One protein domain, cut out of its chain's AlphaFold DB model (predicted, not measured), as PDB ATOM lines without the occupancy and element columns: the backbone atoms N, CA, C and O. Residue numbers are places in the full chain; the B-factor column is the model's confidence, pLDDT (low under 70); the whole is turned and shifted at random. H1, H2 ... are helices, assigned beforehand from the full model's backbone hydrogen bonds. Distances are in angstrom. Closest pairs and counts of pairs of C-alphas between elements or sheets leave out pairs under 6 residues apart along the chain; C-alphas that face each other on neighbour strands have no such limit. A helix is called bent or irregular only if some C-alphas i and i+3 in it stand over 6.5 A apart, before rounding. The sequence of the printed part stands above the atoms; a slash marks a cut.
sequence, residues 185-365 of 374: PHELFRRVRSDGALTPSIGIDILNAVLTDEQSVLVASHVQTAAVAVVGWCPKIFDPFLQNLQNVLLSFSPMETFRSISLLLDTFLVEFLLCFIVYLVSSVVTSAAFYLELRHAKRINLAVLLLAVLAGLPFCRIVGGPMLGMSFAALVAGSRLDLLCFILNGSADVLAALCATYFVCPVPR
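What this domain is: This is residues 185 to 365 of the 374 residues of an uncharacterized protein of Eimeria necatrix (UniProt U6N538). One long helix, H6, is the spine of this model, and H3 crosses its first end like the bar of a T, with H1 and H2 packed on the same end of H6 and H5 on H3. Farther along the spine, H7 folds back beside H6 as a hairpin, while H10 packs slantwise on H6 and pairs with H9 in a second hairpin. The printed part has 181 residues with ten named helices, H1 to H10 in order, and no named strand: its class is all helix. It is only just loose, close to compact, with a radius of gyration of the C-alphas of 19.3 A and spans of 59 by 40 by 30 A.

Where its parts are: H1, residues 185 to 198, begins with C-alpha 185 at (31.802, 93.167, 137.286); it is irregular, with C-alphas 194 and 197 9.3 A apart. H2 is residues 202 to 210, and H3, residues 213 to 233, is 30.1 A long. H4, residues 236 to 242, is irregular, with C-alphas 237 and 240 7.5 A apart. H5 is residues 245 to 251. H6, residues 254 to 291, is 55.5 A long, from C-alpha 254 at (44.337, 98.296, 145.058). H7 is residues 297 to 312, 22.6 A, H8 residues 316 to 319, and H9 residues 326 to 336. H10, residues 339 to 359, is 30.0 A long and ends with C-alpha 359 at (26.326, 64.883, 154.847).

How they stand to each other: The hub is H6, touching six helices. H1 touches it about perpendicular at 73 degrees, closest at the C-alphas of Leu 188 and Ser 260, 6.2 A. H2 touches it at Gly 203 and Ser 262, C-alphas 5.2 A apart. H3 touches residues 254 to 258 of H6 alone, only just about perpendicular at 73 degrees, with C-alphas 221 and 254 closest at 4.8 A. H5 touches H3, C-alphas 228 and 246 being closest at 5.7 A; H4 touches no helix but is near H3 and H10. H6 and H7 form a hairpin at a shallow tilt of 13 degrees, closest at C-alphas 274 and 308, 5.5 A. H8 touches H6 at C-alphas 267 and 316, 5.5 A. H10 touches H6 at a steep tilt of 40 degrees, the same way, with C-alphas 276 and 352 closest at 4.4 A. H9 and H10 form a hairpin at 7 degrees, closest at C-alphas 326 and 346, 4.7 A; H9 is apart from H6. Every O i to N i+4 pair is within hydrogen-bond range in H2, H3, H5, H7, H9 and H10, against 8 of 10 in H1, 33 of 34 in H6 and 1 of 3 in H4, where 3 of 4 O i to N i+3 pairs are; H8 is too short for an O i to N i+4 pair.

The domain as a whole: The two C-alphas farthest apart are those of Ser 251 and Arg 365, 61.8 A. The printed part has no cut and no long link. Its mean pLDDT is 90.0, and residue 365 alone is under 70.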
ATOM      1  N   PRO A 185      30.630  92.307 137.145       87.88
ATOM      2  CA  PRO A 185      31.802  93.167 137.286       87.88
ATOM      3  C   PRO A 185      31.427  94.647 137.393       87.88
ATOM      4  O   PRO A 185      31.899  95.352 138.277       87.88
ATOM      5  N   HIS A 186      30.523  95.119 136.536       89.12
ATOM      6  CA  HIS A 186      30.102  96.517 136.524       89.12
ATOM      7  C   HIS A 186      29.328  96.875 137.793       89.12
ATOM      8  O   HIS A 186      29.571  97.929 138.374       89.12
ATOM      9  N   GLU A 187      28.428  96.001 138.245       91.06
ATOM     10  CA  GLU A 187      27.648  96.219 139.465       91.06
ATOM     11  C   GLU A 187      28.531  96.231 140.721       91.06
ATOM     12  O   GLU A 187      28.346  97.079 141.594       91.06
ATOM     13  N   LEU A 188      29.530  95.347 140.784       91.44
ATOM     14  CA  LEU A 188      30.520  95.272 141.858       91.44
ATOM     15  C   LEU A 188      31.293  96.579 142.003       91.44
ATOM     16  O   LEU A 188      31.273  97.211 143.059       91.44
ATOM     17  N   PHE A 189      31.915  97.018 140.913       89.06
ATOM     18  CA  PHE A 189      32.708  98.238 140.895       89.06
ATOM     19  C   PHE A 189      31.849  99.493 141.091       89.06
ATOM     20  O   PHE A 189      32.276 100.433 141.763       89.06
ATOM     21  N   ARG A 190      30.615  99.504 140.568       90.50
ATOM     22  CA  ARG A 190      29.649 100.582 140.810       90.50
ATOM     23  C   ARG A 190      29.331 100.712 142.299       90.50
ATOM     24  O   ARG A 190      29.348 101.832 142.800       90.50
ATOM     25  N   ARG A 191      29.066  99.599 142.992       88.94
ATOM     26  CA  ARG A 191      28.748  99.591 144.430       88.94
ATOM     27  C   ARG A 191      29.930  99.968 145.296       88.94
ATOM     28  O   ARG A 191      29.793 100.818 146.164       88.94
ATOM     29  N   VAL A 192      31.103  99.401 145.026       90.88
ATOM     30  CA  VAL A 192      32.320  99.760 145.765       90.88
ATOM     31  C   VAL A 192      32.615 101.254 145.626       90.88
ATOM     32  O   VAL A 192      32.978 101.891 146.610       90.88
ATOM     33  N   ARG A 193      32.373 101.841 144.447       89.44
ATOM     34  CA  ARG A 193      32.526 103.284 144.232       89.44
ATOM     35  C   ARG A 193      31.433 104.123 144.902       89.44
ATOM     36  O   ARG A 193      31.745 105.198 145.401       89.44
ATOM     37  N   SER A 194      30.168 103.687 144.883       89.81
ATOM     38  CA  SER A 194      29.057 104.462 145.463       89.81
ATOM     39  C   SER A 194      29.039 104.420 146.984       89.81
ATOM     40  O   SER A 194      28.808 105.438 147.627       89.81
ATOM     41  N   ASP A 195      29.292 103.242 147.544       85.19
ATOM     42  CA  ASP A 195      29.124 102.965 148.966       85.19
ATOM     43  C   ASP A 195      30.469 103.112 149.703       85.19
ATOM     44  O   ASP A 195      30.514 103.272 150.926       85.19
ATOM     45  N   GLY A 196      31.582 103.103 148.959       78.94
ATOM     46  CA  GLY A 196      32.929 103.339 149.464       78.94
ATOM     47  C   GLY A 196      33.258 102.435 150.648       78.94
ATOM     48  O   GLY A 196      33.066 101.213 150.602       78.94
ATOM     49  N   ALA A 197      33.722 103.060 151.734       72.38
ATOM     50  CA  ALA A 197      34.104 102.399 152.979       72.38
ATOM     51  C   ALA A 197      32.947 101.652 153.679       72.38
ATOM     52  O   ALA A 197      33.228 100.736 154.447       72.38
ATOM     53  N   LEU A 198      31.681 101.983 153.392       78.06
ATOM     54  CA  LEU A 198      30.509 101.483 154.126       78.06
ATOM     55  C   LEU A 198      30.049 100.083 153.711       78.06
ATOM     56  O   LEU A 198      29.217  99.498 154.401       78.06
ATOM     57  N   THR A 199      30.555  99.541 152.601       80.75
ATOM     58  CA  THR A 199      30.175  98.186 152.177       80.75
ATOM     59  C   THR A 199      30.856  97.162 153.090       80.75
ATOM     60  O   THR A 199      32.089  97.089 153.055       80.75
ATOM     61  N   PRO A 200      30.109  96.384 153.897       83.44
ATOM     62  CA  PRO A 200      30.701  95.367 154.755       83.44
ATOM     63  C   PRO A 200      31.319  94.265 153.898       83.44
ATOM     64  O   PRO A 200      30.764  93.895 152.862       83.44
ATOM     65  N   SER A 201      32.476  93.767 154.318       90.56
ATOM     66  CA  SER A 201      33.227  92.756 153.582       90.56
ATOM     67  C   SER A 201      34.091  91.959 154.553       90.56
ATOM     68  O   SER A 201      34.954  92.523 155.223       90.56
ATOM     69  N   ILE A 202      33.889  90.640 154.594       90.88
ATOM     70  CA  ILE A 202      34.558  89.764 155.569       90.88
ATOM     71  C   ILE A 202      36.075  89.791 155.352       90.88
ATOM     72  O   ILE A 202      36.846  89.862 156.304       90.88
ATOM     73  N   GLY A 203      36.519  89.775 154.094       91.38
ATOM     74  CA  GLY A 203      37.937  89.838 153.756       91.38
ATOM     75  C   GLY A 203      38.591  91.160 154.155       91.38
ATOM     76  O   GLY A 203      39.729  91.140 154.616       91.38
ATOM     77  N   ILE A 204      37.893  92.295 154.027       92.38
ATOM     78  CA  ILE A 204      38.393  93.597 154.503       92.38
ATOM     79  C   ILE A 204      38.497  93.607 156.029       92.38
ATOM     80  O   ILE A 204      39.512  94.053 156.560       92.38
ATOM     81  N   ASP A 205      37.486  93.090 156.725       93.00
ATOM     82  CA  ASP A 205      37.480  93.039 158.188       93.00
ATOM     83  C   ASP A 205      38.628  92.167 158.718       93.00
ATOM     84  O   ASP A 205      39.331  92.566 159.645       93.00
ATOM     85  N   ILE A 206      38.884  91.015 158.086       93.38
ATOM     86  CA  ILE A 206      40.030  90.151 158.409       93.38
ATOM     87  C   ILE A 206      41.354  90.864 158.119       93.38
ATOM     88  O   ILE A 206      42.261  90.814 158.948       93.38
ATOM     89  N   LEU A 207      41.478  91.526 156.964       94.31
ATOM     90  CA  LEU A 207      42.699  92.237 156.583       94.31
ATOM     91  C   LEU A 207      43.049  93.307 157.625       94.31
ATOM     92  O   LEU A 207      44.159  93.308 158.149       94.31
ATOM     93  N   ASN A 208      42.067  94.133 157.992       93.00
ATOM     94  CA  ASN A 208      42.217  95.199 158.981       93.00
ATOM     95  C   ASN A 208      42.465  94.668 160.403       93.00
ATOM     96  O   ASN A 208      43.091  95.346 161.212       93.00
ATOM     97  N   ALA A 209      41.960  93.476 160.734       95.75
ATOM     98  CA  ALA A 209      42.174  92.867 162.046       95.75
ATOM     99  C   ALA A 209      43.579  92.266 162.207       95.75
ATOM    100  O   ALA A 209      44.068  92.146 163.330       95.75
ATOM    101  N   VAL A 210      44.206  91.843 161.106       96.81
ATOM    102  CA  VAL A 210      45.455  91.066 161.131       96.81
ATOM    103  C   VAL A 210      46.672  91.896 160.725       96.81
ATOM    104  O   VAL A 210      47.775  91.619 161.195       96.81
ATOM    105  N   LEU A 211      46.500  92.893 159.856       96.62
ATOM    106  CA  LEU A 211      47.596  93.623 159.225       96.62
ATOM    107  C   LEU A 211      47.577  95.111 159.570       96.62
ATOM    108  O   LEU A 211      46.537  95.691 159.867       96.62
ATOM    109  N   THR A 212      48.743  95.749 159.470       96.81
ATOM    110  CA  THR A 212      48.830  97.215 159.480       96.81
ATOM    111  C   THR A 212      48.291  97.809 158.172       96.81
ATOM    112  O   THR A 212      48.152  97.106 157.166       96.81
ATOM    113  N   ASP A 213      48.035  99.119 158.146       94.69
ATOM    114  CA  ASP A 213      47.573  99.819 156.937       94.69
ATOM    115  C   ASP A 213      48.543  99.642 155.754       94.69
ATOM    116  O   ASP A 213      48.129  99.332 154.637       94.69
ATOM    117  N   GLU A 214      49.853  99.753 156.000       96.06
ATOM    118  CA  GLU A 214      50.886  99.568 154.972       96.06
ATOM    119  C   GLU A 214      50.898  98.136 154.414       96.06
ATOM    120  O   GLU A 214      50.956  97.928 153.198       96.06
ATOM    121  N   GLN A 215      50.794  97.137 155.296       97.00
ATOM    122  CA  GLN A 215      50.723  95.729 154.905       97.00
ATOM    123  C   GLN A 215      49.441  95.430 154.118       97.00
ATOM    124  O   GLN A 215      49.480  94.689 153.134       97.00
ATOM    125  N   SER A 216      48.323  96.043 154.505       95.00
ATOM    126  CA  SER A 216      47.035  95.904 153.823       95.00
ATOM    127  C   SER A 216      47.090  96.446 152.396       95.00
ATOM    128  O   SER A 216      46.682  95.755 151.461       95.00
ATOM    129  N   VAL A 217      47.678  97.632 152.196       95.75
ATOM    130  CA  VAL A 217      47.889  98.211 150.857       95.75
ATOM    131  C   VAL A 217      48.792  97.318 150.003       95.75
ATOM    132  O   VAL A 217      48.513  97.114 148.816       95.75
ATOM    133  N   LEU A 218      49.847  96.745 150.590       96.94
ATOM    134  CA  LEU A 218      50.745  95.836 149.879       96.94
ATOM    135  C   LEU A 218      50.017  94.563 149.425       96.94
ATOM    136  O   LEU A 218      50.135  94.179 148.260       96.94
ATOM    137  N   VAL A 219      49.244  93.927 150.311       96.19
ATOM    138  CA  VAL A 219      48.444  92.733 149.984       96.19
ATOM    139  C   VAL A 219      47.413  93.055 148.909       96.19
ATOM    140  O   VAL A 219      47.315  92.333 147.916       96.19
ATOM    141  N   ALA A 220      46.697  94.170 149.045       96.12
ATOM    142  CA  ALA A 220      45.720  94.610 148.060       96.12
ATOM    143  C   ALA A 220      46.355  94.850 146.676       96.12
ATOM    144  O   ALA A 220      45.779  94.469 145.658       96.12
ATOM    145  N   SER A 221      47.575  95.395 146.631       96.56
ATOM    146  CA  SER A 221      48.331  95.610 145.383       96.56
ATOM    147  C   SER A 221      48.752  94.292 144.727       96.56
ATOM    148  O   SER A 221      48.650  94.141 143.506       96.56
ATOM    149  N   HIS A 222      49.162  93.303 145.526       96.50
ATOM    150  CA  HIS A 222      49.458  91.958 145.026       96.50
ATOM    151  C   HIS A 222      48.205  91.274 144.476       96.50
ATOM    152  O   HIS A 222      48.251  90.693 143.393       96.50
ATOM    153  N   VAL A 223      47.077  91.381 145.180       95.62
ATOM    154  CA  VAL A 223      45.794  90.822 144.740       95.62
ATOM    155  C   VAL A 223      45.318  91.483 143.445       95.62
ATOM    156  O   VAL A 223      44.905  90.777 142.528       95.62
ATOM    157  N   GLN A 224      45.433  92.808 143.315       96.19
ATOM    158  CA  GLN A 224      45.121  93.509 142.068       96.19
ATOM    159  C   GLN A 224      46.019  93.037 140.917       96.19
ATOM    160  O   GLN A 224      45.520  92.731 139.835       96.19
ATOM    161  N   THR A 225      47.327  92.914 141.155       96.00
ATOM    162  CA  THR A 225      48.285  92.416 140.152       96.00
ATOM    163  C   THR A 225      47.937  90.992 139.714       96.00
ATOM    164  O   THR A 225      47.904  90.703 138.519       96.00
ATOM    165  N   ALA A 226      47.613  90.111 140.665       95.69
ATOM    166  CA  ALA A 226      47.185  88.747 140.379       95.69
ATOM    167  C   ALA A 226      45.870  88.718 139.587       95.69
ATOM    168  O   ALA A 226      45.773  87.985 138.608       95.69
ATOM    169  N   ALA A 227      44.884  89.543 139.948       93.06
ATOM    170  CA  ALA A 227      43.618  89.636 139.224       93.06
ATOM    171  C   ALA A 227      43.822  90.103 137.773       93.06
ATOM    172  O   ALA A 227      43.275  89.505 136.848       93.06
ATOM    173  N   VAL A 228      44.661  91.122 137.563       93.69
ATOM    174  CA  VAL A 228      45.040  91.608 136.227       93.69
ATOM    175  C   VAL A 228      45.748  90.513 135.426       93.69
ATOM    176  O   VAL A 228      45.425  90.314 134.256       93.69
ATOM    177  N   ALA A 229      46.673  89.775 136.046       93.38
ATOM    178  CA  ALA A 229      47.384  88.677 135.397       93.38
ATOM    179  C   ALA A 229      46.445  87.524 135.012       93.38
ATOM    180  O   ALA A 229      46.503  87.049 133.882       93.38
ATOM    181  N   VAL A 230      45.538  87.119 135.910       91.50
ATOM    182  CA  VAL A 230      44.534  86.074 135.648       91.50
ATOM    183  C   VAL A 230      43.648  86.460 134.467       91.50
ATOM    184  O   VAL A 230      43.470  85.653 133.559       91.50
ATOM    185  N   VAL A 231      43.153  87.700 134.435       90.12
ATOM    186  CA  VAL A 231      42.340  88.210 133.320       90.12
ATOM    187  C   VAL A 231      43.146  88.221 132.018       90.12
ATOM    188  O   VAL A 231      42.630  87.810 130.984       90.12
ATOM    189  N   GLY A 232      44.420  88.624 132.065       88.88
ATOM    190  CA  GLY A 232      45.313  88.623 130.902       88.88
ATOM    191  C   GLY A 232      45.722  87.227 130.408       88.88
ATOM    192  O   GLY A 232      46.135  87.087 129.260       88.88
ATOM    193  N   TRP A 233      45.620  86.196 131.252       92.19
ATOM    194  CA  TRP A 233      45.918  84.799 130.904       92.19
ATOM    195  C   TRP A 233      44.688  84.011 130.451       92.19
ATOM    196  O   TRP A 233      44.822  82.867 130.008       92.19
ATOM    197  N   CYS A 234      43.489  84.588 130.555       88.25
ATOM    198  CA  CYS A 234      42.285  83.913 130.108       88.25
ATOM    199  C   CYS A 234      42.344  83.616 128.595       88.25
ATOM    200  O   CYS A 234      42.779  84.456 127.807       88.25
ATOM    201  N   PRO A 235      41.903  82.420 128.155       89.31
ATOM    202  CA  PRO A 235      41.869  82.084 126.736       89.31
ATOM    203  C   PRO A 235      41.026  83.077 125.928       89.31
ATOM    204  O   PRO A 235      39.942  83.457 126.369       89.31
ATOM    205  N   LYS A 236      41.456  83.389 124.694       87.75
ATOM    206  CA  LYS A 236      40.806  84.378 123.805       87.75
ATOM    207  C   LYS A 236      39.310  84.159 123.559       87.75
ATOM    208  O   LYS A 236      38.589  85.084 123.207       87.75
ATOM    209  N   ILE A 237      38.817  82.933 123.746       85.56
ATOM    210  CA  ILE A 237      37.382  82.627 123.661       85.56
ATOM    211  C   ILE A 237      36.549  83.403 124.696       85.56
ATOM    212  O   ILE A 237      35.363  83.632 124.478       85.56
ATOM    213  N   PHE A 238      37.168  83.837 125.798       83.81
ATOM    214  CA  PHE A 238      36.535  84.635 126.842       83.81
ATOM    215  C   PHE A 238      36.730  86.144 126.663       83.81
ATOM    216  O   PHE A 238      36.126  86.905 127.420       83.81
ATOM    217  N   ASP A 239      37.496  86.591 125.660       83.38
ATOM    218  CA  ASP A 239      37.765  88.015 125.423       83.38
ATOM    219  C   ASP A 239      36.483  88.860 125.397       83.38
ATOM    220  O   ASP A 239      36.463  89.875 126.080       83.38
ATOM    221  N   PRO A 240      35.375  88.473 124.731       82.19
ATOM    222  CA  PRO A 240      34.160  89.297 124.722       82.19
ATOM    223  C   PRO A 240      33.556  89.545 126.114       82.19
ATOM    224  O   PRO A 240      32.907  90.564 126.325       82.19
ATOM    225  N   PHE A 241      33.770  88.628 127.062       75.38
ATOM    226  CA  PHE A 241      33.255  88.725 128.434       75.38
ATOM    227  C   PHE A 241      34.225  89.441 129.379       75.38
ATOM    228  O   PHE A 241      33.809  89.989 130.397       75.38
ATOM    229  N   LEU A 242      35.518  89.409 129.054       81.50
ATOM    230  CA  LEU A 242      36.599  90.001 129.842       81.50
ATOM    231  C   LEU A 242      37.084  91.335 129.267       81.50
ATOM    232  O   LEU A 242      37.892  92.026 129.892       81.50
ATOM    233  N   GLN A 243      36.587  91.718 128.090       72.81
ATOM    234  CA  GLN A 243      36.867  92.989 127.445       72.81
ATOM    235  C   GLN A 243      36.551  94.125 128.417       72.81
ATOM    236  O   GLN A 243      35.497  94.169 129.043       72.81
ATOM    237  N   ASN A 244      37.513  95.031 128.566       83.00
ATOM    238  CA  ASN A 244      37.546  96.106 129.556       83.00
ATOM    239  C   ASN A 244      37.711  95.695 131.020       83.00
ATOM    240  O   ASN A 244      38.037  96.580 131.802       83.00
ATOM    241  N   LEU A 245      37.594  94.426 131.426       86.06
ATOM    242  CA  LEU A 245      37.767  94.061 132.838       86.06
ATOM    243  C   LEU A 245      39.185  94.369 133.331       86.06
ATOM    244  O   LEU A 245      39.352  94.873 134.434       86.06
ATOM    245  N   GLN A 246      40.198  94.152 132.490       88.88
ATOM    246  CA  GLN A 246      41.575  94.532 132.802       88.88
ATOM    247  C   GLN A 246      41.727  96.052 132.981       88.88
ATOM    248  O   GLN A 246      42.309  96.500 133.965       88.88
ATOM    249  N   ASN A 247      41.158  96.846 132.069       88.75
ATOM    250  CA  ASN A 247      41.183  98.311 132.154       88.75
ATOM    251  C   ASN A 247      40.425  98.813 133.386       88.75
ATOM    252  O   ASN A 247      40.875  99.735 134.057       88.75
ATOM    253  N   VAL A 248      39.292  98.181 133.700       88.94
ATOM    254  CA  VAL A 248      38.509  98.460 134.900       88.94
ATOM    255  C   VAL A 248      39.357  98.161 136.128       88.94
ATOM    256  O   VAL A 248      39.588  99.077 136.902       88.94
ATOM    257  N   LEU A 249      39.920  96.959 136.268       91.44
ATOM    258  CA  LEU A 249      40.784  96.600 137.398       91.44
ATOM    259  C   LEU A 249      41.935  97.591 137.595       91.44
ATOM    260  O   LEU A 249      42.202  97.976 138.726       91.44
ATOM    261  N   LEU A 250      42.576  98.039 136.514       91.75
ATOM    262  CA  LEU A 250      43.664  99.023 136.567       91.75
ATOM    263  C   LEU A 250      43.192 100.450 136.887       91.75
ATOM    264  O   LEU A 250      43.985 101.263 137.351       91.75
ATOM    265  N   SER A 251      41.918 100.769 136.648       93.12
ATOM    266  CA  SER A 251      41.336 102.083 136.956       93.12
ATOM    267  C   SER A 251      40.931 102.255 138.425       93.12
ATOM    268  O   SER A 251      40.654 103.378 138.848       93.12
ATOM    269  N   PHE A 252      40.865 101.163 139.189       92.56
ATOM    270  CA  PHE A 252      40.532 101.173 140.613       92.56
ATOM    271  C   PHE A 252      41.793 101.147 141.475       92.56
ATOM    272  O   PHE A 252      42.837 100.623 141.080       92.56
ATOM    273  N   SER A 253      41.693 101.685 142.689       94.88
ATOM    274  CA  SER A 253      42.764 101.528 143.669       94.88
ATOM    275  C   SER A 253      42.927 100.050 144.069       94.88
ATOM    276  O   SER A 253      41.967  99.267 143.995       94.88
ATOM    277  N   PRO A 254      44.119  99.645 144.548       95.25
ATOM    278  CA  PRO A 254      44.337  98.296 145.058       95.25
ATOM    279  C   PRO A 254      43.301  97.874 146.105       95.25
ATOM    280  O   PRO A 254      42.753  96.775 146.037       95.25
ATOM    281  N   MET A 255      42.976  98.770 147.043       93.94
ATOM    282  CA  MET A 255      42.019  98.498 148.120       93.94
ATOM    283  C   MET A 255      40.585  98.324 147.617       93.94
ATOM    284  O   MET A 255      39.871  97.451 148.106       93.94
ATOM    285  N   GLU A 256      40.152  99.107 146.626       93.44
ATOM    286  CA  GLU A 256      38.838  98.914 146.001       93.44
ATOM    287  C   GLU A 256      38.777  97.593 145.228       93.44
ATOM    288  O   GLU A 256      37.760  96.899 145.270       93.44
ATOM    289  N   THR A 257      39.872  97.210 144.564       93.62
ATOM    290  CA  THR A 257      39.975  95.918 143.873       93.62
ATOM    291  C   THR A 257      39.900  94.760 144.863       93.62
ATOM    292  O   THR A 257      39.125  93.825 144.664       93.62
ATOM    293  N   PHE A 258      40.646  94.835 145.966       94.62
ATOM    294  CA  PHE A 258      40.600  93.829 147.023       94.62
ATOM    295  C   PHE A 258      39.201  93.722 147.638       94.62
ATOM    296  O   PHE A 258      38.661  92.624 147.751       94.62
ATOM    297  N   ARG A 259      38.568  94.858 147.962       94.00
ATOM    298  CA  ARG A 259      37.187  94.899 148.464       94.00
ATOM    299  C   ARG A 259      36.215  94.250 147.483       94.00
ATOM    300  O   ARG A 259      35.368  93.464 147.890       94.00
ATOM    301  N   SER A 260      36.373  94.535 146.194       93.25
ATOM    302  CA  SER A 260      35.561  93.941 145.134       93.25
ATOM    303  C   SER A 260      35.697  92.411 145.116       93.25
ATOM    304  O   SER A 260      34.708  91.684 145.114       93.25
ATOM    305  N   ILE A 261      36.927  91.901 145.184       93.56
ATOM    306  CA  ILE A 261      37.192  90.456 145.229       93.56
ATOM    307  C   ILE A 261      36.634  89.827 146.509       93.56
ATOM    308  O   ILE A 261      36.037  88.753 146.450       93.56
ATOM    309  N   SER A 262      36.757  90.500 147.654       94.31
ATOM    310  CA  SER A 262      36.161  90.003 148.892       94.31
ATOM    311  C   SER A 262      34.639  89.949 148.816       94.31
ATOM    312  O   SER A 262      34.074  88.981 149.297       94.31
ATOM    313  N   LEU A 263      33.964  90.923 148.202       93.31
ATOM    314  CA  LEU A 263      32.508  90.873 148.036       93.31
ATOM    315  C   LEU A 263      32.067  89.717 147.126       93.31
ATOM    316  O   LEU A 263      31.012  89.125 147.360       93.31
ATOM    317  N   LEU A 264      32.865  89.364 146.111       94.00
ATOM    318  CA  LEU A 264      32.622  88.168 145.298       94.00
ATOM    319  C   LEU A 264      32.741  86.892 146.136       94.00
ATOM    320  O   LEU A 264      31.892  86.009 146.016       94.00
ATOM    321  N   LEU A 265      33.760  86.813 146.997       94.50
ATOM    322  CA  LEU A 265      33.933  85.695 147.921       94.50
ATOM    323  C   LEU A 265      32.778  85.615 148.925       94.50
ATOM    324  O   LEU A 265      32.220  84.541 149.115       94.50
ATOM    325  N   ASP A 266      32.376  86.740 149.512       94.25
ATOM    326  CA  ASP A 266      31.270  86.806 150.468       94.25
ATOM    327  C   ASP A 266      29.958  86.363 149.806       94.25
ATOM    328  O   ASP A 266      29.225  85.546 150.360       94.25
ATOM    329  N   THR A 267      29.701  86.826 148.577       94.19
ATOM    330  CA  THR A 267      28.541  86.399 147.779       94.19
ATOM    331  C   THR A 267      28.579  84.896 147.519       94.19
ATOM    332  O   THR A 267      27.583  84.217 147.745       94.19
ATOM    333  N   PHE A 268      29.730  84.357 147.104       96.31
ATOM    334  CA  PHE A 268      29.906  82.921 146.882       96.31
ATOM    335  C   PHE A 268      29.654  82.104 148.154       96.31
ATOM    336  O   PHE A 268      28.939  81.107 148.108       96.31
ATOM    337  N   LEU A 269      30.227  82.517 149.288       96.06
ATOM    338  CA  LEU A 269      30.098  81.811 150.563       96.06
ATOM    339  C   LEU A 269      28.662  81.827 151.079       96.06
ATOM    340  O   LEU A 269      28.180  80.805 151.567       96.06
ATOM    341  N   VAL A 270      27.973  82.965 150.963       95.19
ATOM    342  CA  VAL A 270      26.567  83.071 151.354       95.19
ATOM    343  C   VAL A 270      25.696  82.226 150.433       95.19
ATOM    344  O   VAL A 270      24.901  81.433 150.931       95.19
ATOM    345  N   GLU A 271      25.875  82.320 149.117       95.31
ATOM    346  CA  GLU A 271      25.132  81.504 148.156       95.31
ATOM    347  C   GLU A 271      25.341  80.004 148.424       95.31
ATOM    348  O   GLU A 271      24.374  79.252 148.553       95.31
ATOM    349  N   PHE A 272      26.595  79.584 148.625       97.12
ATOM    350  CA  PHE A 272      26.948  78.219 149.010       97.12
ATOM    351  C   PHE A 272      26.239  77.794 150.298       97.12
ATOM    352  O   PHE A 272      25.619  76.733 150.328       97.12
ATOM    353  N   LEU A 273      26.300  78.606 151.359       96.69
ATOM    354  CA  LEU A 273      25.705  78.274 152.654       96.69
ATOM    355  C   LEU A 273      24.183  78.118 152.549       96.69
ATOM    356  O   LEU A 273      23.614  77.180 153.109       96.69
ATOM    357  N   LEU A 274      23.523  79.016 151.820       95.19
ATOM    358  CA  LEU A 274      22.077  78.986 151.636       95.19
ATOM    359  C   LEU A 274      21.641  77.781 150.801       95.19
ATOM    360  O   LEU A 274      20.754  77.042 151.233       95.19
ATOM    361  N   CYS A 275      22.294  77.534 149.660       95.12
ATOM    362  CA  CYS A 275      22.059  76.332 148.862       95.12
ATOM    363  C   CYS A 275      22.323  75.069 149.686       95.12
ATOM    364  O   CYS A 275      21.527  74.133 149.652       95.12
ATOM    365  N   PHE A 276      23.394  75.048 150.483       96.06
ATOM    366  CA  PHE A 276      23.757  73.895 151.301       96.06
ATOM    367  C   PHE A 276      22.664  73.581 152.321       96.06
ATOM    368  O   PHE A 276      22.246  72.431 152.419       96.06
ATOM    369  N   ILE A 277      22.132  74.588 153.021       95.00
ATOM    370  CA  ILE A 277      21.017  74.414 153.964       95.00
ATOM    371  C   ILE A 277      19.764  73.902 153.242       95.00
ATOM    372  O   ILE A 277      19.138  72.941 153.700       95.00
ATOM    373  N   VAL A 278      19.405  74.506 152.104       92.69
ATOM    374  CA  VAL A 278      18.238  74.092 151.308       92.69
ATOM    375  C   VAL A 278      18.379  72.638 150.852       92.69
ATOM    376  O   VAL A 278      17.439  71.851 151.011       92.69
ATOM    377  N   TYR A 279      19.548  72.241 150.346       93.69
ATOM    378  CA  TYR A 279      19.805  70.875 149.896       93.69
ATOM    379  C   TYR A 279      19.929  69.877 151.039       93.69
ATOM    380  O   TYR A 279      19.467  68.744 150.892       93.69
ATOM    381  N   LEU A 280      20.487  70.275 152.180       94.75
ATOM    382  CA  LEU A 280      20.554  69.440 153.373       94.75
ATOM    383  C   LEU A 280      19.140  69.079 153.836       94.75
ATOM    384  O   LEU A 280      18.811  67.899 153.962       94.75
ATOM    385  N   VAL A 281      18.268  70.080 154.002       92.44
ATOM    386  CA  VAL A 281      16.873  69.849 154.404       92.44
ATOM    387  C   VAL A 281      16.128  69.047 153.343       92.44
ATOM    388  O   VAL A 281      15.465  68.066 153.680       92.44
ATOM    389  N   SER A 282      16.279  69.399 152.064       89.88
ATOM    390  CA  SER A 282      15.631  68.674 150.967       89.88
ATOM    391  C   SER A 282      16.054  67.205 150.931       89.88
ATOM    392  O   SER A 282      15.216  66.331 150.710       89.88
ATOM    393  N   SER A 283      17.322  66.907 151.213       90.44
ATOM    394  CA  SER A 283      17.840  65.535 151.283       90.44
ATOM    395  C   SER A 283      17.286  64.772 152.471       90.44
ATOM    396  O   SER A 283      16.863  63.632 152.308       90.44
ATOM    397  N   VAL A 284      17.234  65.398 153.650       91.31
ATOM    398  CA  VAL A 284      16.638  64.793 154.850       91.31
ATOM    399  C   VAL A 284      15.164  64.483 154.607       91.31
ATOM    400  O   VAL A 284      14.716  63.375 154.889       91.31
ATOM    401  N   VAL A 285      14.417  65.427 154.033       89.31
ATOM    402  CA  VAL A 285      12.996  65.255 153.709       89.31
ATOM    403  C   VAL A 285      12.797  64.166 152.654       89.31
ATOM    404  O   VAL A 285      11.906  63.335 152.815       89.31
ATOM    405  N   THR A 286      13.630  64.125 151.613       86.19
ATOM    406  CA  THR A 286      13.580  63.089 150.565       86.19
ATOM    407  C   THR A 286      13.885  61.711 151.143       86.19
ATOM    408  O   THR A 286      13.137  60.762 150.914       86.19
ATOM    409  N   SER A 287      14.926  61.611 151.969       86.12
ATOM    410  CA  SER A 287      15.276  60.379 152.672       86.12
ATOM    411  C   SER A 287      14.162  59.926 153.613       86.12
ATOM    412  O   SER A 287      13.771  58.762 153.587       86.12
ATOM    413  N   ALA A 288      13.584  60.839 154.397       86.31
ATOM    414  CA  ALA A 288      12.456  60.543 155.273       86.31
ATOM    415  C   ALA A 288      11.203  60.135 154.485       86.31
ATOM    416  O   ALA A 288      10.473  59.257 154.935       86.31
ATOM    417  N   ALA A 289      10.978  60.705 153.297       83.94
ATOM    418  CA  ALA A 289       9.857  60.358 152.430       83.94
ATOM    419  C   ALA A 289       9.920  58.911 151.901       83.94
ATOM    420  O   ALA A 289       8.880  58.337 151.581       83.94
ATOM    421  N   PHE A 290      11.107  58.288 151.848       79.75
ATOM    422  CA  PHE A 290      11.219  56.853 151.550       79.75
ATOM    423  C   PHE A 290      10.677  55.961 152.674       79.75
ATOM    424  O   PHE A 290      10.282  54.824 152.416       79.75
ATOM    425  N   TYR A 291      10.651  56.463 153.911       79.06
ATOM    426  CA  TYR A 291      10.190  55.722 155.089       79.06
ATOM    427  C   TYR A 291       8.784  56.126 155.536       79.06
ATOM    428  O   TYR A 291       8.032  55.295 156.042       79.06
ATOM    429  N   LEU A 292       8.433  57.397 155.364       80.50
ATOM    430  CA  LEU A 292       7.214  58.020 155.858       80.50
ATOM    431  C   LEU A 292       6.471  58.663 154.686       80.50
ATOM    432  O   LEU A 292       7.058  59.412 153.912       80.50
ATOM    433  N   GLU A 293       5.160  58.453 154.577       78.94
ATOM    434  CA  GLU A 293       4.334  59.195 153.615       78.94
ATOM    435  C   GLU A 293       4.184  60.668 154.051       78.94
ATOM    436  O   GLU A 293       3.169  61.091 154.613       78.94
ATOM    437  N   LEU A 294       5.213  61.481 153.798       79.50
ATOM    438  CA  LEU A 294       5.239  62.898 154.154       79.50
ATOM    439  C   LEU A 294       4.391  63.724 153.180       79.50
ATOM    440  O   LEU A 294       4.897  64.345 152.245       79.50
ATOM    441  N   ARG A 295       3.084  63.819 153.451       78.56
ATOM    442  CA  ARG A 295       2.143  64.670 152.686       78.56
ATOM    443  C   ARG A 295       2.548  66.148 152.612       78.56
ATOM    444  O   ARG A 295       2.055  66.867 151.748       78.56
ATOM    445  N   HIS A 296       3.416  66.613 153.513       82.69
ATOM    446  CA  HIS A 296       3.817  68.018 153.633       82.69
ATOM    447  C   HIS A 296       5.287  68.296 153.286       82.69
ATOM    448  O   HIS A 296       5.716  69.438 153.423       82.69
ATOM    449  N   ALA A 297       6.033  67.309 152.777       81.56
ATOM    450  CA  ALA A 297       7.444  67.451 152.395       81.56
ATOM    451  C   ALA A 297       7.718  68.697 151.527       81.56
ATOM    452  O   ALA A 297       8.569  69.522 151.849       81.56
ATOM    453  N   LYS A 298       6.911  68.899 150.480       80.38
ATOM    454  CA  LYS A 298       7.053  70.034 149.551       80.38
ATOM    455  C   LYS A 298       6.861  71.398 150.220       80.38
ATOM    456  O   LYS A 298       7.518  72.364 149.852       80.38
ATOM    457  N   ARG A 299       5.984  71.481 151.227       83.50
ATOM    458  CA  ARG A 299       5.730  72.728 151.968       83.50
ATOM    459  C   ARG A 299       6.898  73.089 152.875       83.50
ATOM    460  O   ARG A 299       7.197  74.269 153.016       83.50
ATOM    461  N   ILE A 300       7.559  72.085 153.451       86.44
ATOM    462  CA  ILE A 300       8.769  72.281 154.255       86.44
ATOM    463  C   ILE A 300       9.890  72.821 153.366       86.44
ATOM    464  O   ILE A 300      10.464  73.853 153.696       86.44
ATOM    465  N   ASN A 301      10.135  72.200 152.206       85.00
ATOM    466  CA  ASN A 301      11.157  72.676 151.267       85.00
ATOM    467  C   ASN A 301      10.890  74.118 150.816       85.00
ATOM    468  O   ASN A 301      11.804  74.935 150.801       85.00
ATOM    469  N   LEU A 302       9.630  74.461 150.528       84.31
ATOM    470  CA  LEU A 302       9.251  75.830 150.177       84.31
ATOM    471  C   LEU A 302       9.494  76.826 151.324       84.31
ATOM    472  O   LEU A 302       9.950  77.941 151.081       84.31
ATOM    473  N   ALA A 303       9.195  76.441 152.567       87.62
ATOM    474  CA  ALA A 303       9.447  77.286 153.732       87.62
ATOM    475  C   ALA A 303      10.951  77.505 153.962       87.62
ATOM    476  O   ALA A 303      11.368  78.623 154.253       87.62
ATOM    477  N   VAL A 304      11.771  76.464 153.785       88.88
ATOM    478  CA  VAL A 304      13.234  76.575 153.891       88.88
ATOM    479  C   VAL A 304      13.801  77.444 152.775       88.88
ATOM    480  O   VAL A 304      14.616  78.317 153.055       88.88
ATOM    481  N   LEU A 305      13.318  77.280 151.540       87.56
ATOM    482  CA  LEU A 305      13.687  78.145 150.422       87.56
ATOM    483  C   LEU A 305      13.363  79.614 150.728       87.56
ATOM    484  O   LEU A 305      14.204  80.483 150.536       87.56
ATOM    485  N   LEU A 306      12.175  79.896 151.271       86.75
ATOM    486  CA  LEU A 306      11.776  81.250 151.662       86.75
ATOM    487  C   LEU A 306      12.712  81.852 152.720       86.75
ATOM    488  O   LEU A 306      13.126  83.004 152.594       86.75
ATOM    489  N   LEU A 307      13.050  81.081 153.756       89.00
ATOM    490  CA  LEU A 307      13.980  81.521 154.797       89.00
ATOM    491  C   LEU A 307      15.378  81.782 154.229       89.00
ATOM    492  O   LEU A 307      15.998  82.780 154.587       89.00
ATOM    493  N   ALA A 308      15.843  80.931 153.312       89.25
ATOM    494  CA  ALA A 308      17.118  81.113 152.637       89.25
ATOM    495  C   ALA A 308      17.135  82.395 151.787       89.25
ATOM    496  O   ALA A 308      18.091  83.165 151.868       89.25
ATOM    497  N   VAL A 309      16.054  82.692 151.052       87.19
ATOM    498  CA  VAL A 309      15.930  83.957 150.308       87.19
ATOM    499  C   VAL A 309      16.027  85.152 151.256       87.19
ATOM    500  O   VAL A 309      16.811  86.068 151.018       87.19
ATOM    501  N   LEU A 310      15.259  85.139 152.350       87.81
ATOM    502  CA  LEU A 310      15.247  86.229 153.329       87.81
ATOM    503  C   LEU A 310      16.623  86.462 153.963       87.81
ATOM    504  O   LEU A 310      17.041  87.610 154.104       87.81
ATOM    505  N   ALA A 311      17.328  85.386 154.314       89.00
ATOM    506  CA  ALA A 311      18.661  85.460 154.902       89.00
ATOM    507  C   ALA A 311      19.728  85.925 153.896       89.00
ATOM    508  O   ALA A 311      20.641  86.658 154.271       89.00
ATOM    509  N   GLY A 312      19.611  85.527 152.626       87.06
ATOM    510  CA  GLY A 312      20.592  85.840 151.585       87.06
ATOM    511  C   GLY A 312      20.480  87.225 150.978       87.06
ATOM    512  O   GLY A 312      21.485  87.785 150.549       87.06
ATOM    513  N   LEU A 313      19.280  87.807 150.960       87.06
ATOM    514  CA  LEU A 313      19.033  89.116 150.358       87.06
ATOM    515  C   LEU A 313      20.043  90.215 150.715       87.06
ATOM    516  O   LEU A 313      20.529  90.840 149.775       87.06
ATOM    517  N   PRO A 314      20.380  90.486 151.993       84.19
ATOM    518  CA  PRO A 314      21.304  91.572 152.326       84.19
ATOM    519  C   PRO A 314      22.709  91.381 151.736       84.19
ATOM    520  O   PRO A 314      23.355  92.373 151.407       84.19
ATOM    521  N   PHE A 315      23.151  90.135 151.552       85.31
ATOM    522  CA  PHE A 315      24.495  89.803 151.080       85.31
ATOM    523  C   PHE A 315      24.549  89.629 149.556       85.31
ATOM    524  O   PHE A 315      25.439  90.160 148.898       85.31
ATOM    525  N   CYS A 316      23.548  88.980 148.960       88.56
ATOM    526  CA  CYS A 316      23.505  88.699 147.524       88.56
ATOM    527  C   CYS A 316      22.928  89.862 146.691       88.56
ATOM    528  O   CYS A 316      22.641  89.697 145.506       88.56
ATOM    529  N   ARG A 317      22.759  91.072 147.255       87.19
ATOM    530  CA  ARG A 317      22.222  92.231 146.504       87.19
ATOM    531  C   ARG A 317      23.024  92.555 145.249       87.19
ATOM    532  O   ARG A 317      22.452  93.057 144.287       87.19
ATOM    533  N   ILE A 318      24.325  92.285 145.263       88.12
ATOM    534  CA  ILE A 318      25.228  92.550 144.144       88.12
ATOM    535  C   ILE A 318      24.907  91.726 142.892       88.12
ATOM    536  O   ILE A 318      25.086  92.198 141.776       88.12
ATOM    537  N   VAL A 319      24.361  90.525 143.069       89.19
ATOM    538  CA  VAL A 319      23.852  89.688 141.976       89.19
ATOM    539  C   VAL A 319      22.339  89.864 141.783       89.19
ATOM    540  O   VAL A 319      21.751  89.267 140.884       89.19
ATOM    541  N   GLY A 320      21.693  90.749 142.547       85.12
ATOM    542  CA  GLY A 320      20.248  90.993 142.500       85.12
ATOM    543  C   GLY A 320      19.414  90.088 143.412       85.12
ATOM    544  O   GLY A 320      18.210  89.982 143.203       85.12
ATOM    545  N   GLY A 321      20.036  89.455 144.409       89.25
ATOM    546  CA  GLY A 321      19.411  88.530 145.358       89.25
ATOM    547  C   GLY A 321      20.021  87.125 145.291       89.25
ATOM    548  O   GLY A 321      20.778  86.840 144.368       89.25
ATOM    549  N   PRO A 322      19.737  86.253 146.272       90.12
ATOM    550  CA  PRO A 322      20.245  84.885 146.264       90.12
ATOM    551  C   PRO A 322      19.598  84.095 145.120       90.12
ATOM    552  O   PRO A 322      18.395  84.231 144.880       90.12
ATOM    553  N   MET A 323      20.390  83.298 144.403       90.44
ATOM    554  CA  MET A 323      19.919  82.578 143.214       90.44
ATOM    555  C   MET A 323      19.304  81.217 143.573       90.44
ATOM    556  O   MET A 323      18.357  80.786 142.920       90.44
ATOM    557  N   LEU A 324      19.796  80.577 144.636       89.06
ATOM    558  CA  LEU A 324      19.304  79.338 145.248       89.06
ATOM    559  C   LEU A 324      19.021  78.214 144.241       89.06
ATOM    560  O   LEU A 324      18.001  77.526 144.331       89.06
ATOM    561  N   GLY A 325      19.913  78.053 143.263       90.75
ATOM    562  CA  GLY A 325      19.829  77.003 142.254       90.75
ATOM    563  C   GLY A 325      20.531  77.376 140.954       90.75
ATOM    564  O   GLY A 325      20.409  78.498 140.451       90.75
ATOM    565  N   MET A 326      21.232  76.413 140.360       93.06
ATOM    566  CA  MET A 326      21.960  76.579 139.106       93.06
ATOM    567  C   MET A 326      21.047  77.038 137.970       93.06
ATOM    568  O   MET A 326      21.457  77.846 137.137       93.06
ATOM    569  N   SER A 327      19.814  76.538 137.910       91.75
ATOM    570  CA  SER A 327      18.915  76.884 136.800       91.75
ATOM    571  C   SER A 327      18.412  78.321 136.916       91.75
ATOM    572  O   SER A 327      18.399  79.053 135.929       91.75
ATOM    573  N   PHE A 328      18.116  78.792 138.128       90.56
ATOM    574  CA  PHE A 328      17.779  80.197 138.334       90.56
ATOM    575  C   PHE A 328      18.993  81.114 138.112       90.56
ATOM    576  O   PHE A 328      18.866  82.137 137.437       90.56
ATOM    577  N   ALA A 329      20.188  80.706 138.553       93.31
ATOM    578  CA  ALA A 329      21.428  81.411 138.233       93.31
ATOM    579  C   ALA A 329      21.646  81.518 136.713       93.31
ATOM    580  O   ALA A 329      22.001  82.585 136.221       93.31
ATOM    581  N   ALA A 330      21.380  80.451 135.952       94.00
ATOM    582  CA  ALA A 330      21.477  80.446 134.493       94.00
ATOM    583  C   ALA A 330      20.450  81.368 133.823       94.00
ATOM    584  O   ALA A 330      20.782  82.059 132.861       94.00
ATOM    585  N   LEU A 331      19.216  81.404 134.337       92.94
ATOM    586  CA  LEU A 331      18.171  82.322 133.884       92.94
ATOM    587  C   LEU A 331      18.606  83.782 134.072       92.94
ATOM    588  O   LEU A 331      18.568  84.565 133.120       92.94
ATOM    589  N   VAL A 332      19.042  84.144 135.282       91.94
ATOM    590  CA  VAL A 332      19.435  85.520 135.613       91.94
ATOM    591  C   VAL A 332      20.696  85.920 134.856       91.94
ATOM    592  O   VAL A 332      20.708  86.955 134.191       91.94
ATOM    593  N   ALA A 333      21.734  85.089 134.878       92.75
ATOM    594  CA  ALA A 333      22.959  85.338 134.130       92.75
ATOM    595  C   ALA A 333      22.701  85.434 132.623       92.75
ATOM    596  O   ALA A 333      23.180  86.364 131.979       92.75
ATOM    597  N   GLY A 334      21.885  84.537 132.062       92.00
ATOM    598  CA  GLY A 334      21.488  84.572 130.655       92.00
ATOM    599  C   GLY A 334      20.757  85.863 130.292       92.00
ATOM    600  O   GLY A 334      21.075  86.475 129.277       92.00
ATOM    601  N   SER A 335      19.853  86.335 131.156       91.25
ATOM    602  CA  SER A 335      19.121  87.596 130.957       91.25
ATOM    603  C   SER A 335      19.997  88.849 130.984       91.25
ATOM    604  O   SER A 335      19.605  89.884 130.446       91.25
ATOM    605  N   ARG A 336      21.178  88.762 131.603       91.62
ATOM    606  CA  ARG A 336      22.160  89.850 131.705       91.62
ATOM    607  C   ARG A 336      23.379  89.643 130.807       91.62
ATOM    608  O   ARG A 336      24.251  90.505 130.784       91.62
ATOM    609  N   LEU A 337      23.444  88.515 130.092       90.75
ATOM    610  CA  LEU A 337      24.629  88.046 129.364       90.75
ATOM    611  C   LEU A 337      25.891  88.020 130.250       90.75
ATOM    612  O   LEU A 337      26.994  88.340 129.817       90.75
ATOM    613  N   ASP A 338      25.710  87.636 131.512       91.75
ATOM    614  CA  ASP A 338      26.707  87.740 132.571       91.75
ATOM    615  C   ASP A 338      27.253  86.364 132.965       91.75
ATOM    616  O   ASP A 338      26.802  85.715 133.913       91.75
ATOM    617  N   LEU A 339      28.247  85.907 132.204       90.56
ATOM    618  CA  LEU A 339      28.862  84.598 132.402       90.56
ATOM    619  C   LEU A 339      29.538  84.460 133.777       90.56
ATOM    620  O   LEU A 339      29.520  83.376 134.357       90.56
ATOM    621  N   LEU A 340      30.110  85.538 134.319       90.81
ATOM    622  CA  LEU A 340      30.803  85.500 135.609       90.81
ATOM    623  C   LEU A 340      29.822  85.285 136.762       90.81
ATOM    624  O   LEU A 340      30.103  84.483 137.650       90.81
ATOM    625  N   CYS A 341      28.644  85.915 136.710       93.31
ATOM    626  CA  CYS A 341      27.561  85.640 137.653       93.31
ATOM    627  C   CYS A 341      27.107  84.176 137.600       93.31
ATOM    628  O   CYS A 341      26.900  83.563 138.651       93.31
ATOM    629  N   PHE A 342      27.003  83.589 136.401       95.00
ATOM    630  CA  PHE A 342      26.669  82.168 136.269       95.00
ATOM    631  C   PHE A 342      27.746  81.269 136.877       95.00
ATOM    632  O   PHE A 342      27.417  80.364 137.635       95.00
ATOM    633  N   ILE A 343      29.022  81.517 136.571       94.06
ATOM    634  CA  ILE A 343      30.131  80.709 137.094       94.06
ATOM    635  C   ILE A 343      30.176  80.795 138.621       94.06
ATOM    636  O   ILE A 343      30.269  79.761 139.278       94.06
ATOM    637  N   LEU A 344      30.064  81.999 139.189       95.00
ATOM    638  CA  LEU A 344      30.113  82.215 140.635       95.00
ATOM    639  C   LEU A 344      28.978  81.470 141.353       95.00
ATOM    640  O   LEU A 344      29.234  80.600 142.181       95.00
ATOM    641  N   ASN A 345      27.726  81.768 141.000       95.00
ATOM    642  CA  ASN A 345      26.570  81.212 141.706       95.00
ATOM    643  C   ASN A 345      26.322  79.744 141.339       95.00
ATOM    644  O   ASN A 345      25.978  78.933 142.192       95.00
ATOM    645  N   GLY A 346      26.545  79.372 140.076       94.69
ATOM    646  CA  GLY A 346      26.419  77.992 139.618       94.69
ATOM    647  C   GLY A 346      27.443  77.067 140.272       94.69
ATOM    648  O   GLY A 346      27.093  75.951 140.644       94.69
ATOM    649  N   SER A 347      28.689  77.512 140.470       96.06
ATOM    650  CA  SER A 347      29.687  76.703 141.186       96.06
ATOM    651  C   SER A 347      29.397  76.595 142.684       96.06
ATOM    652  O   SER A 347      29.552  75.504 143.236       96.06
ATOM    653  N   ALA A 348      28.911  77.669 143.322       96.56
ATOM    654  CA  ALA A 348      28.449  77.638 144.712       96.56
ATOM    655  C   ALA A 348      27.323  76.608 144.904       96.56
ATOM    656  O   ALA A 348      27.368  75.799 145.831       96.56
ATOM    657  N   ASP A 349      26.366  76.581 143.976       95.56
ATOM    658  CA  ASP A 349      25.231  75.663 143.991       95.56
ATOM    659  C   ASP A 349      25.640  74.191 143.805       95.56
ATOM    660  O   ASP A 349      25.224  73.324 144.577       95.56
ATOM    661  N   VAL A 350      26.523  73.894 142.840       94.62
ATOM    662  CA  VAL A 350      27.066  72.533 142.647       94.62
ATOM    663  C   VAL A 350      27.808  72.064 143.885       94.62
ATOM    664  O   VAL A 350      27.614  70.932 144.330       94.62
ATOM    665  N   LEU A 351      28.671  72.919 144.438       96.56
ATOM    666  CA  LEU A 351      29.451  72.580 145.619       96.56
ATOM    667  C   LEU A 351      28.530  72.305 146.812       96.56
ATOM    668  O   LEU A 351      28.704  71.301 147.500       96.56
ATOM    669  N   ALA A 352      27.512  73.143 147.010       96.19
ATOM    670  CA  ALA A 352      26.499  72.963 148.039       96.19
ATOM    671  C   ALA A 352      25.747  71.634 147.896       96.19
ATOM    672  O   ALA A 352      25.580  70.916 148.885       96.19
ATOM    673  N   ALA A 353      25.336  71.271 146.679       93.81
ATOM    674  CA  ALA A 353      24.688  69.995 146.405       93.81
ATOM    675  C   ALA A 353      25.624  68.813 146.714       93.81
ATOM    676  O   ALA A 353      25.273  67.909 147.473       93.81
ATOM    677  N   LEU A 354      26.860  68.840 146.211       92.88
ATOM    678  CA  LEU A 354      27.850  67.794 146.493       92.88
ATOM    679  C   LEU A 354      28.077  67.620 147.998       92.88
ATOM    680  O   LEU A 354      27.997  66.496 148.499       92.88
ATOM    681  N   CYS A 355      28.272  68.713 148.737       95.62
ATOM    682  CA  CYS A 355      28.380  68.667 150.189       95.62
ATOM    683  C   CYS A 355      27.121  68.048 150.810       95.62
ATOM    684  O   CYS A 355      27.226  67.073 151.549       95.62
ATOM    685  N   ALA A 356      25.923  68.530 150.473       93.94
ATOM    686  CA  ALA A 356      24.683  68.008 151.041       93.94
ATOM    687  C   ALA A 356      24.503  66.494 150.795       93.94
ATOM    688  O   ALA A 356      24.075  65.787 151.710       93.94
ATOM    689  N   THR A 357      24.889  65.968 149.620       90.12
ATOM    690  CA  THR A 357      24.835  64.512 149.356       90.12
ATOM    691  C   THR A 357      25.755  63.697 150.257       90.12
ATOM    692  O   THR A 357      25.465  62.534 150.531       90.12
ATOM    693  N   TYR A 358      26.868  64.291 150.689       91.12
ATOM    694  CA  TYR A 358      27.852  63.637 151.541       91.12
ATOM    695  C   TYR A 358      27.432  63.655 153.015       91.12
ATOM    696  O   TYR A 358      27.681  62.697 153.742       91.12
ATOM    697  N   PHE A 359      26.769  64.729 153.458       94.56
ATOM    698  CA  PHE A 359      26.326  64.883 154.847       94.56
ATOM    699  C   PHE A 359      25.050  64.096 155.179       94.56
ATOM    700  O   PHE A 359      24.847  63.735 156.339       94.56
ATOM    701  N   VAL A 360      24.185  63.826 154.197       91.38
ATOM    702  CA  VAL A 360      22.933  63.089 154.419       91.38
ATOM    703  C   VAL A 360      23.057  61.674 153.878       91.38
ATOM    704  O   VAL A 360      22.954  61.453 152.675       91.38
ATOM    705  N   CYS A 361      23.226  60.718 154.794       86.62
ATOM    706  CA  CYS A 361      23.208  59.292 154.491       86.62
ATOM    707  C   CYS A 361      21.869  58.668 154.917       86.62
ATOM    708  O   CYS A 361      21.407  58.917 156.037       86.62
ATOM    709  N   PRO A 362      21.249  57.815 154.083       78.81
ATOM    710  CA  PRO A 362      20.067  57.069 154.486       78.81
ATOM    711  C   PRO A 362      20.405  56.095 155.625       78.81
ATOM    712  O   PRO A 362      21.420  55.397 155.595       78.81
ATOM    713  N   VAL A 363      19.532  56.027 156.633       76.25
ATOM    714  CA  VAL A 363      19.715  55.137 157.790       76.25
ATOM    715  C   VAL A 363      19.632  53.668 157.341       76.25
ATOM    716  O   VAL A 363      18.647  53.295 156.699       76.25
ATOM    717  N   PRO A 364      20.605  52.802 157.686       72.62
ATOM    718  CA  PRO A 364      20.529  51.374 157.394       72.62
ATOM    719  C   PRO A 364      19.355  50.697 158.114       72.62
ATOM    720  O   PRO A 364      19.184  50.837 159.326       72.62
ATOM    721  N   ARG A 365      18.570  49.887 157.388       64.38
ATOM    722  CA  ARG A 365      17.428  49.133 157.950       64.38
ATOM    723  C   ARG A 365      17.806  48.174 159.084       64.38
ATOM    724  O   ARG A 365      16.933  47.788 159.856       64.38
TER     725      ARG A 365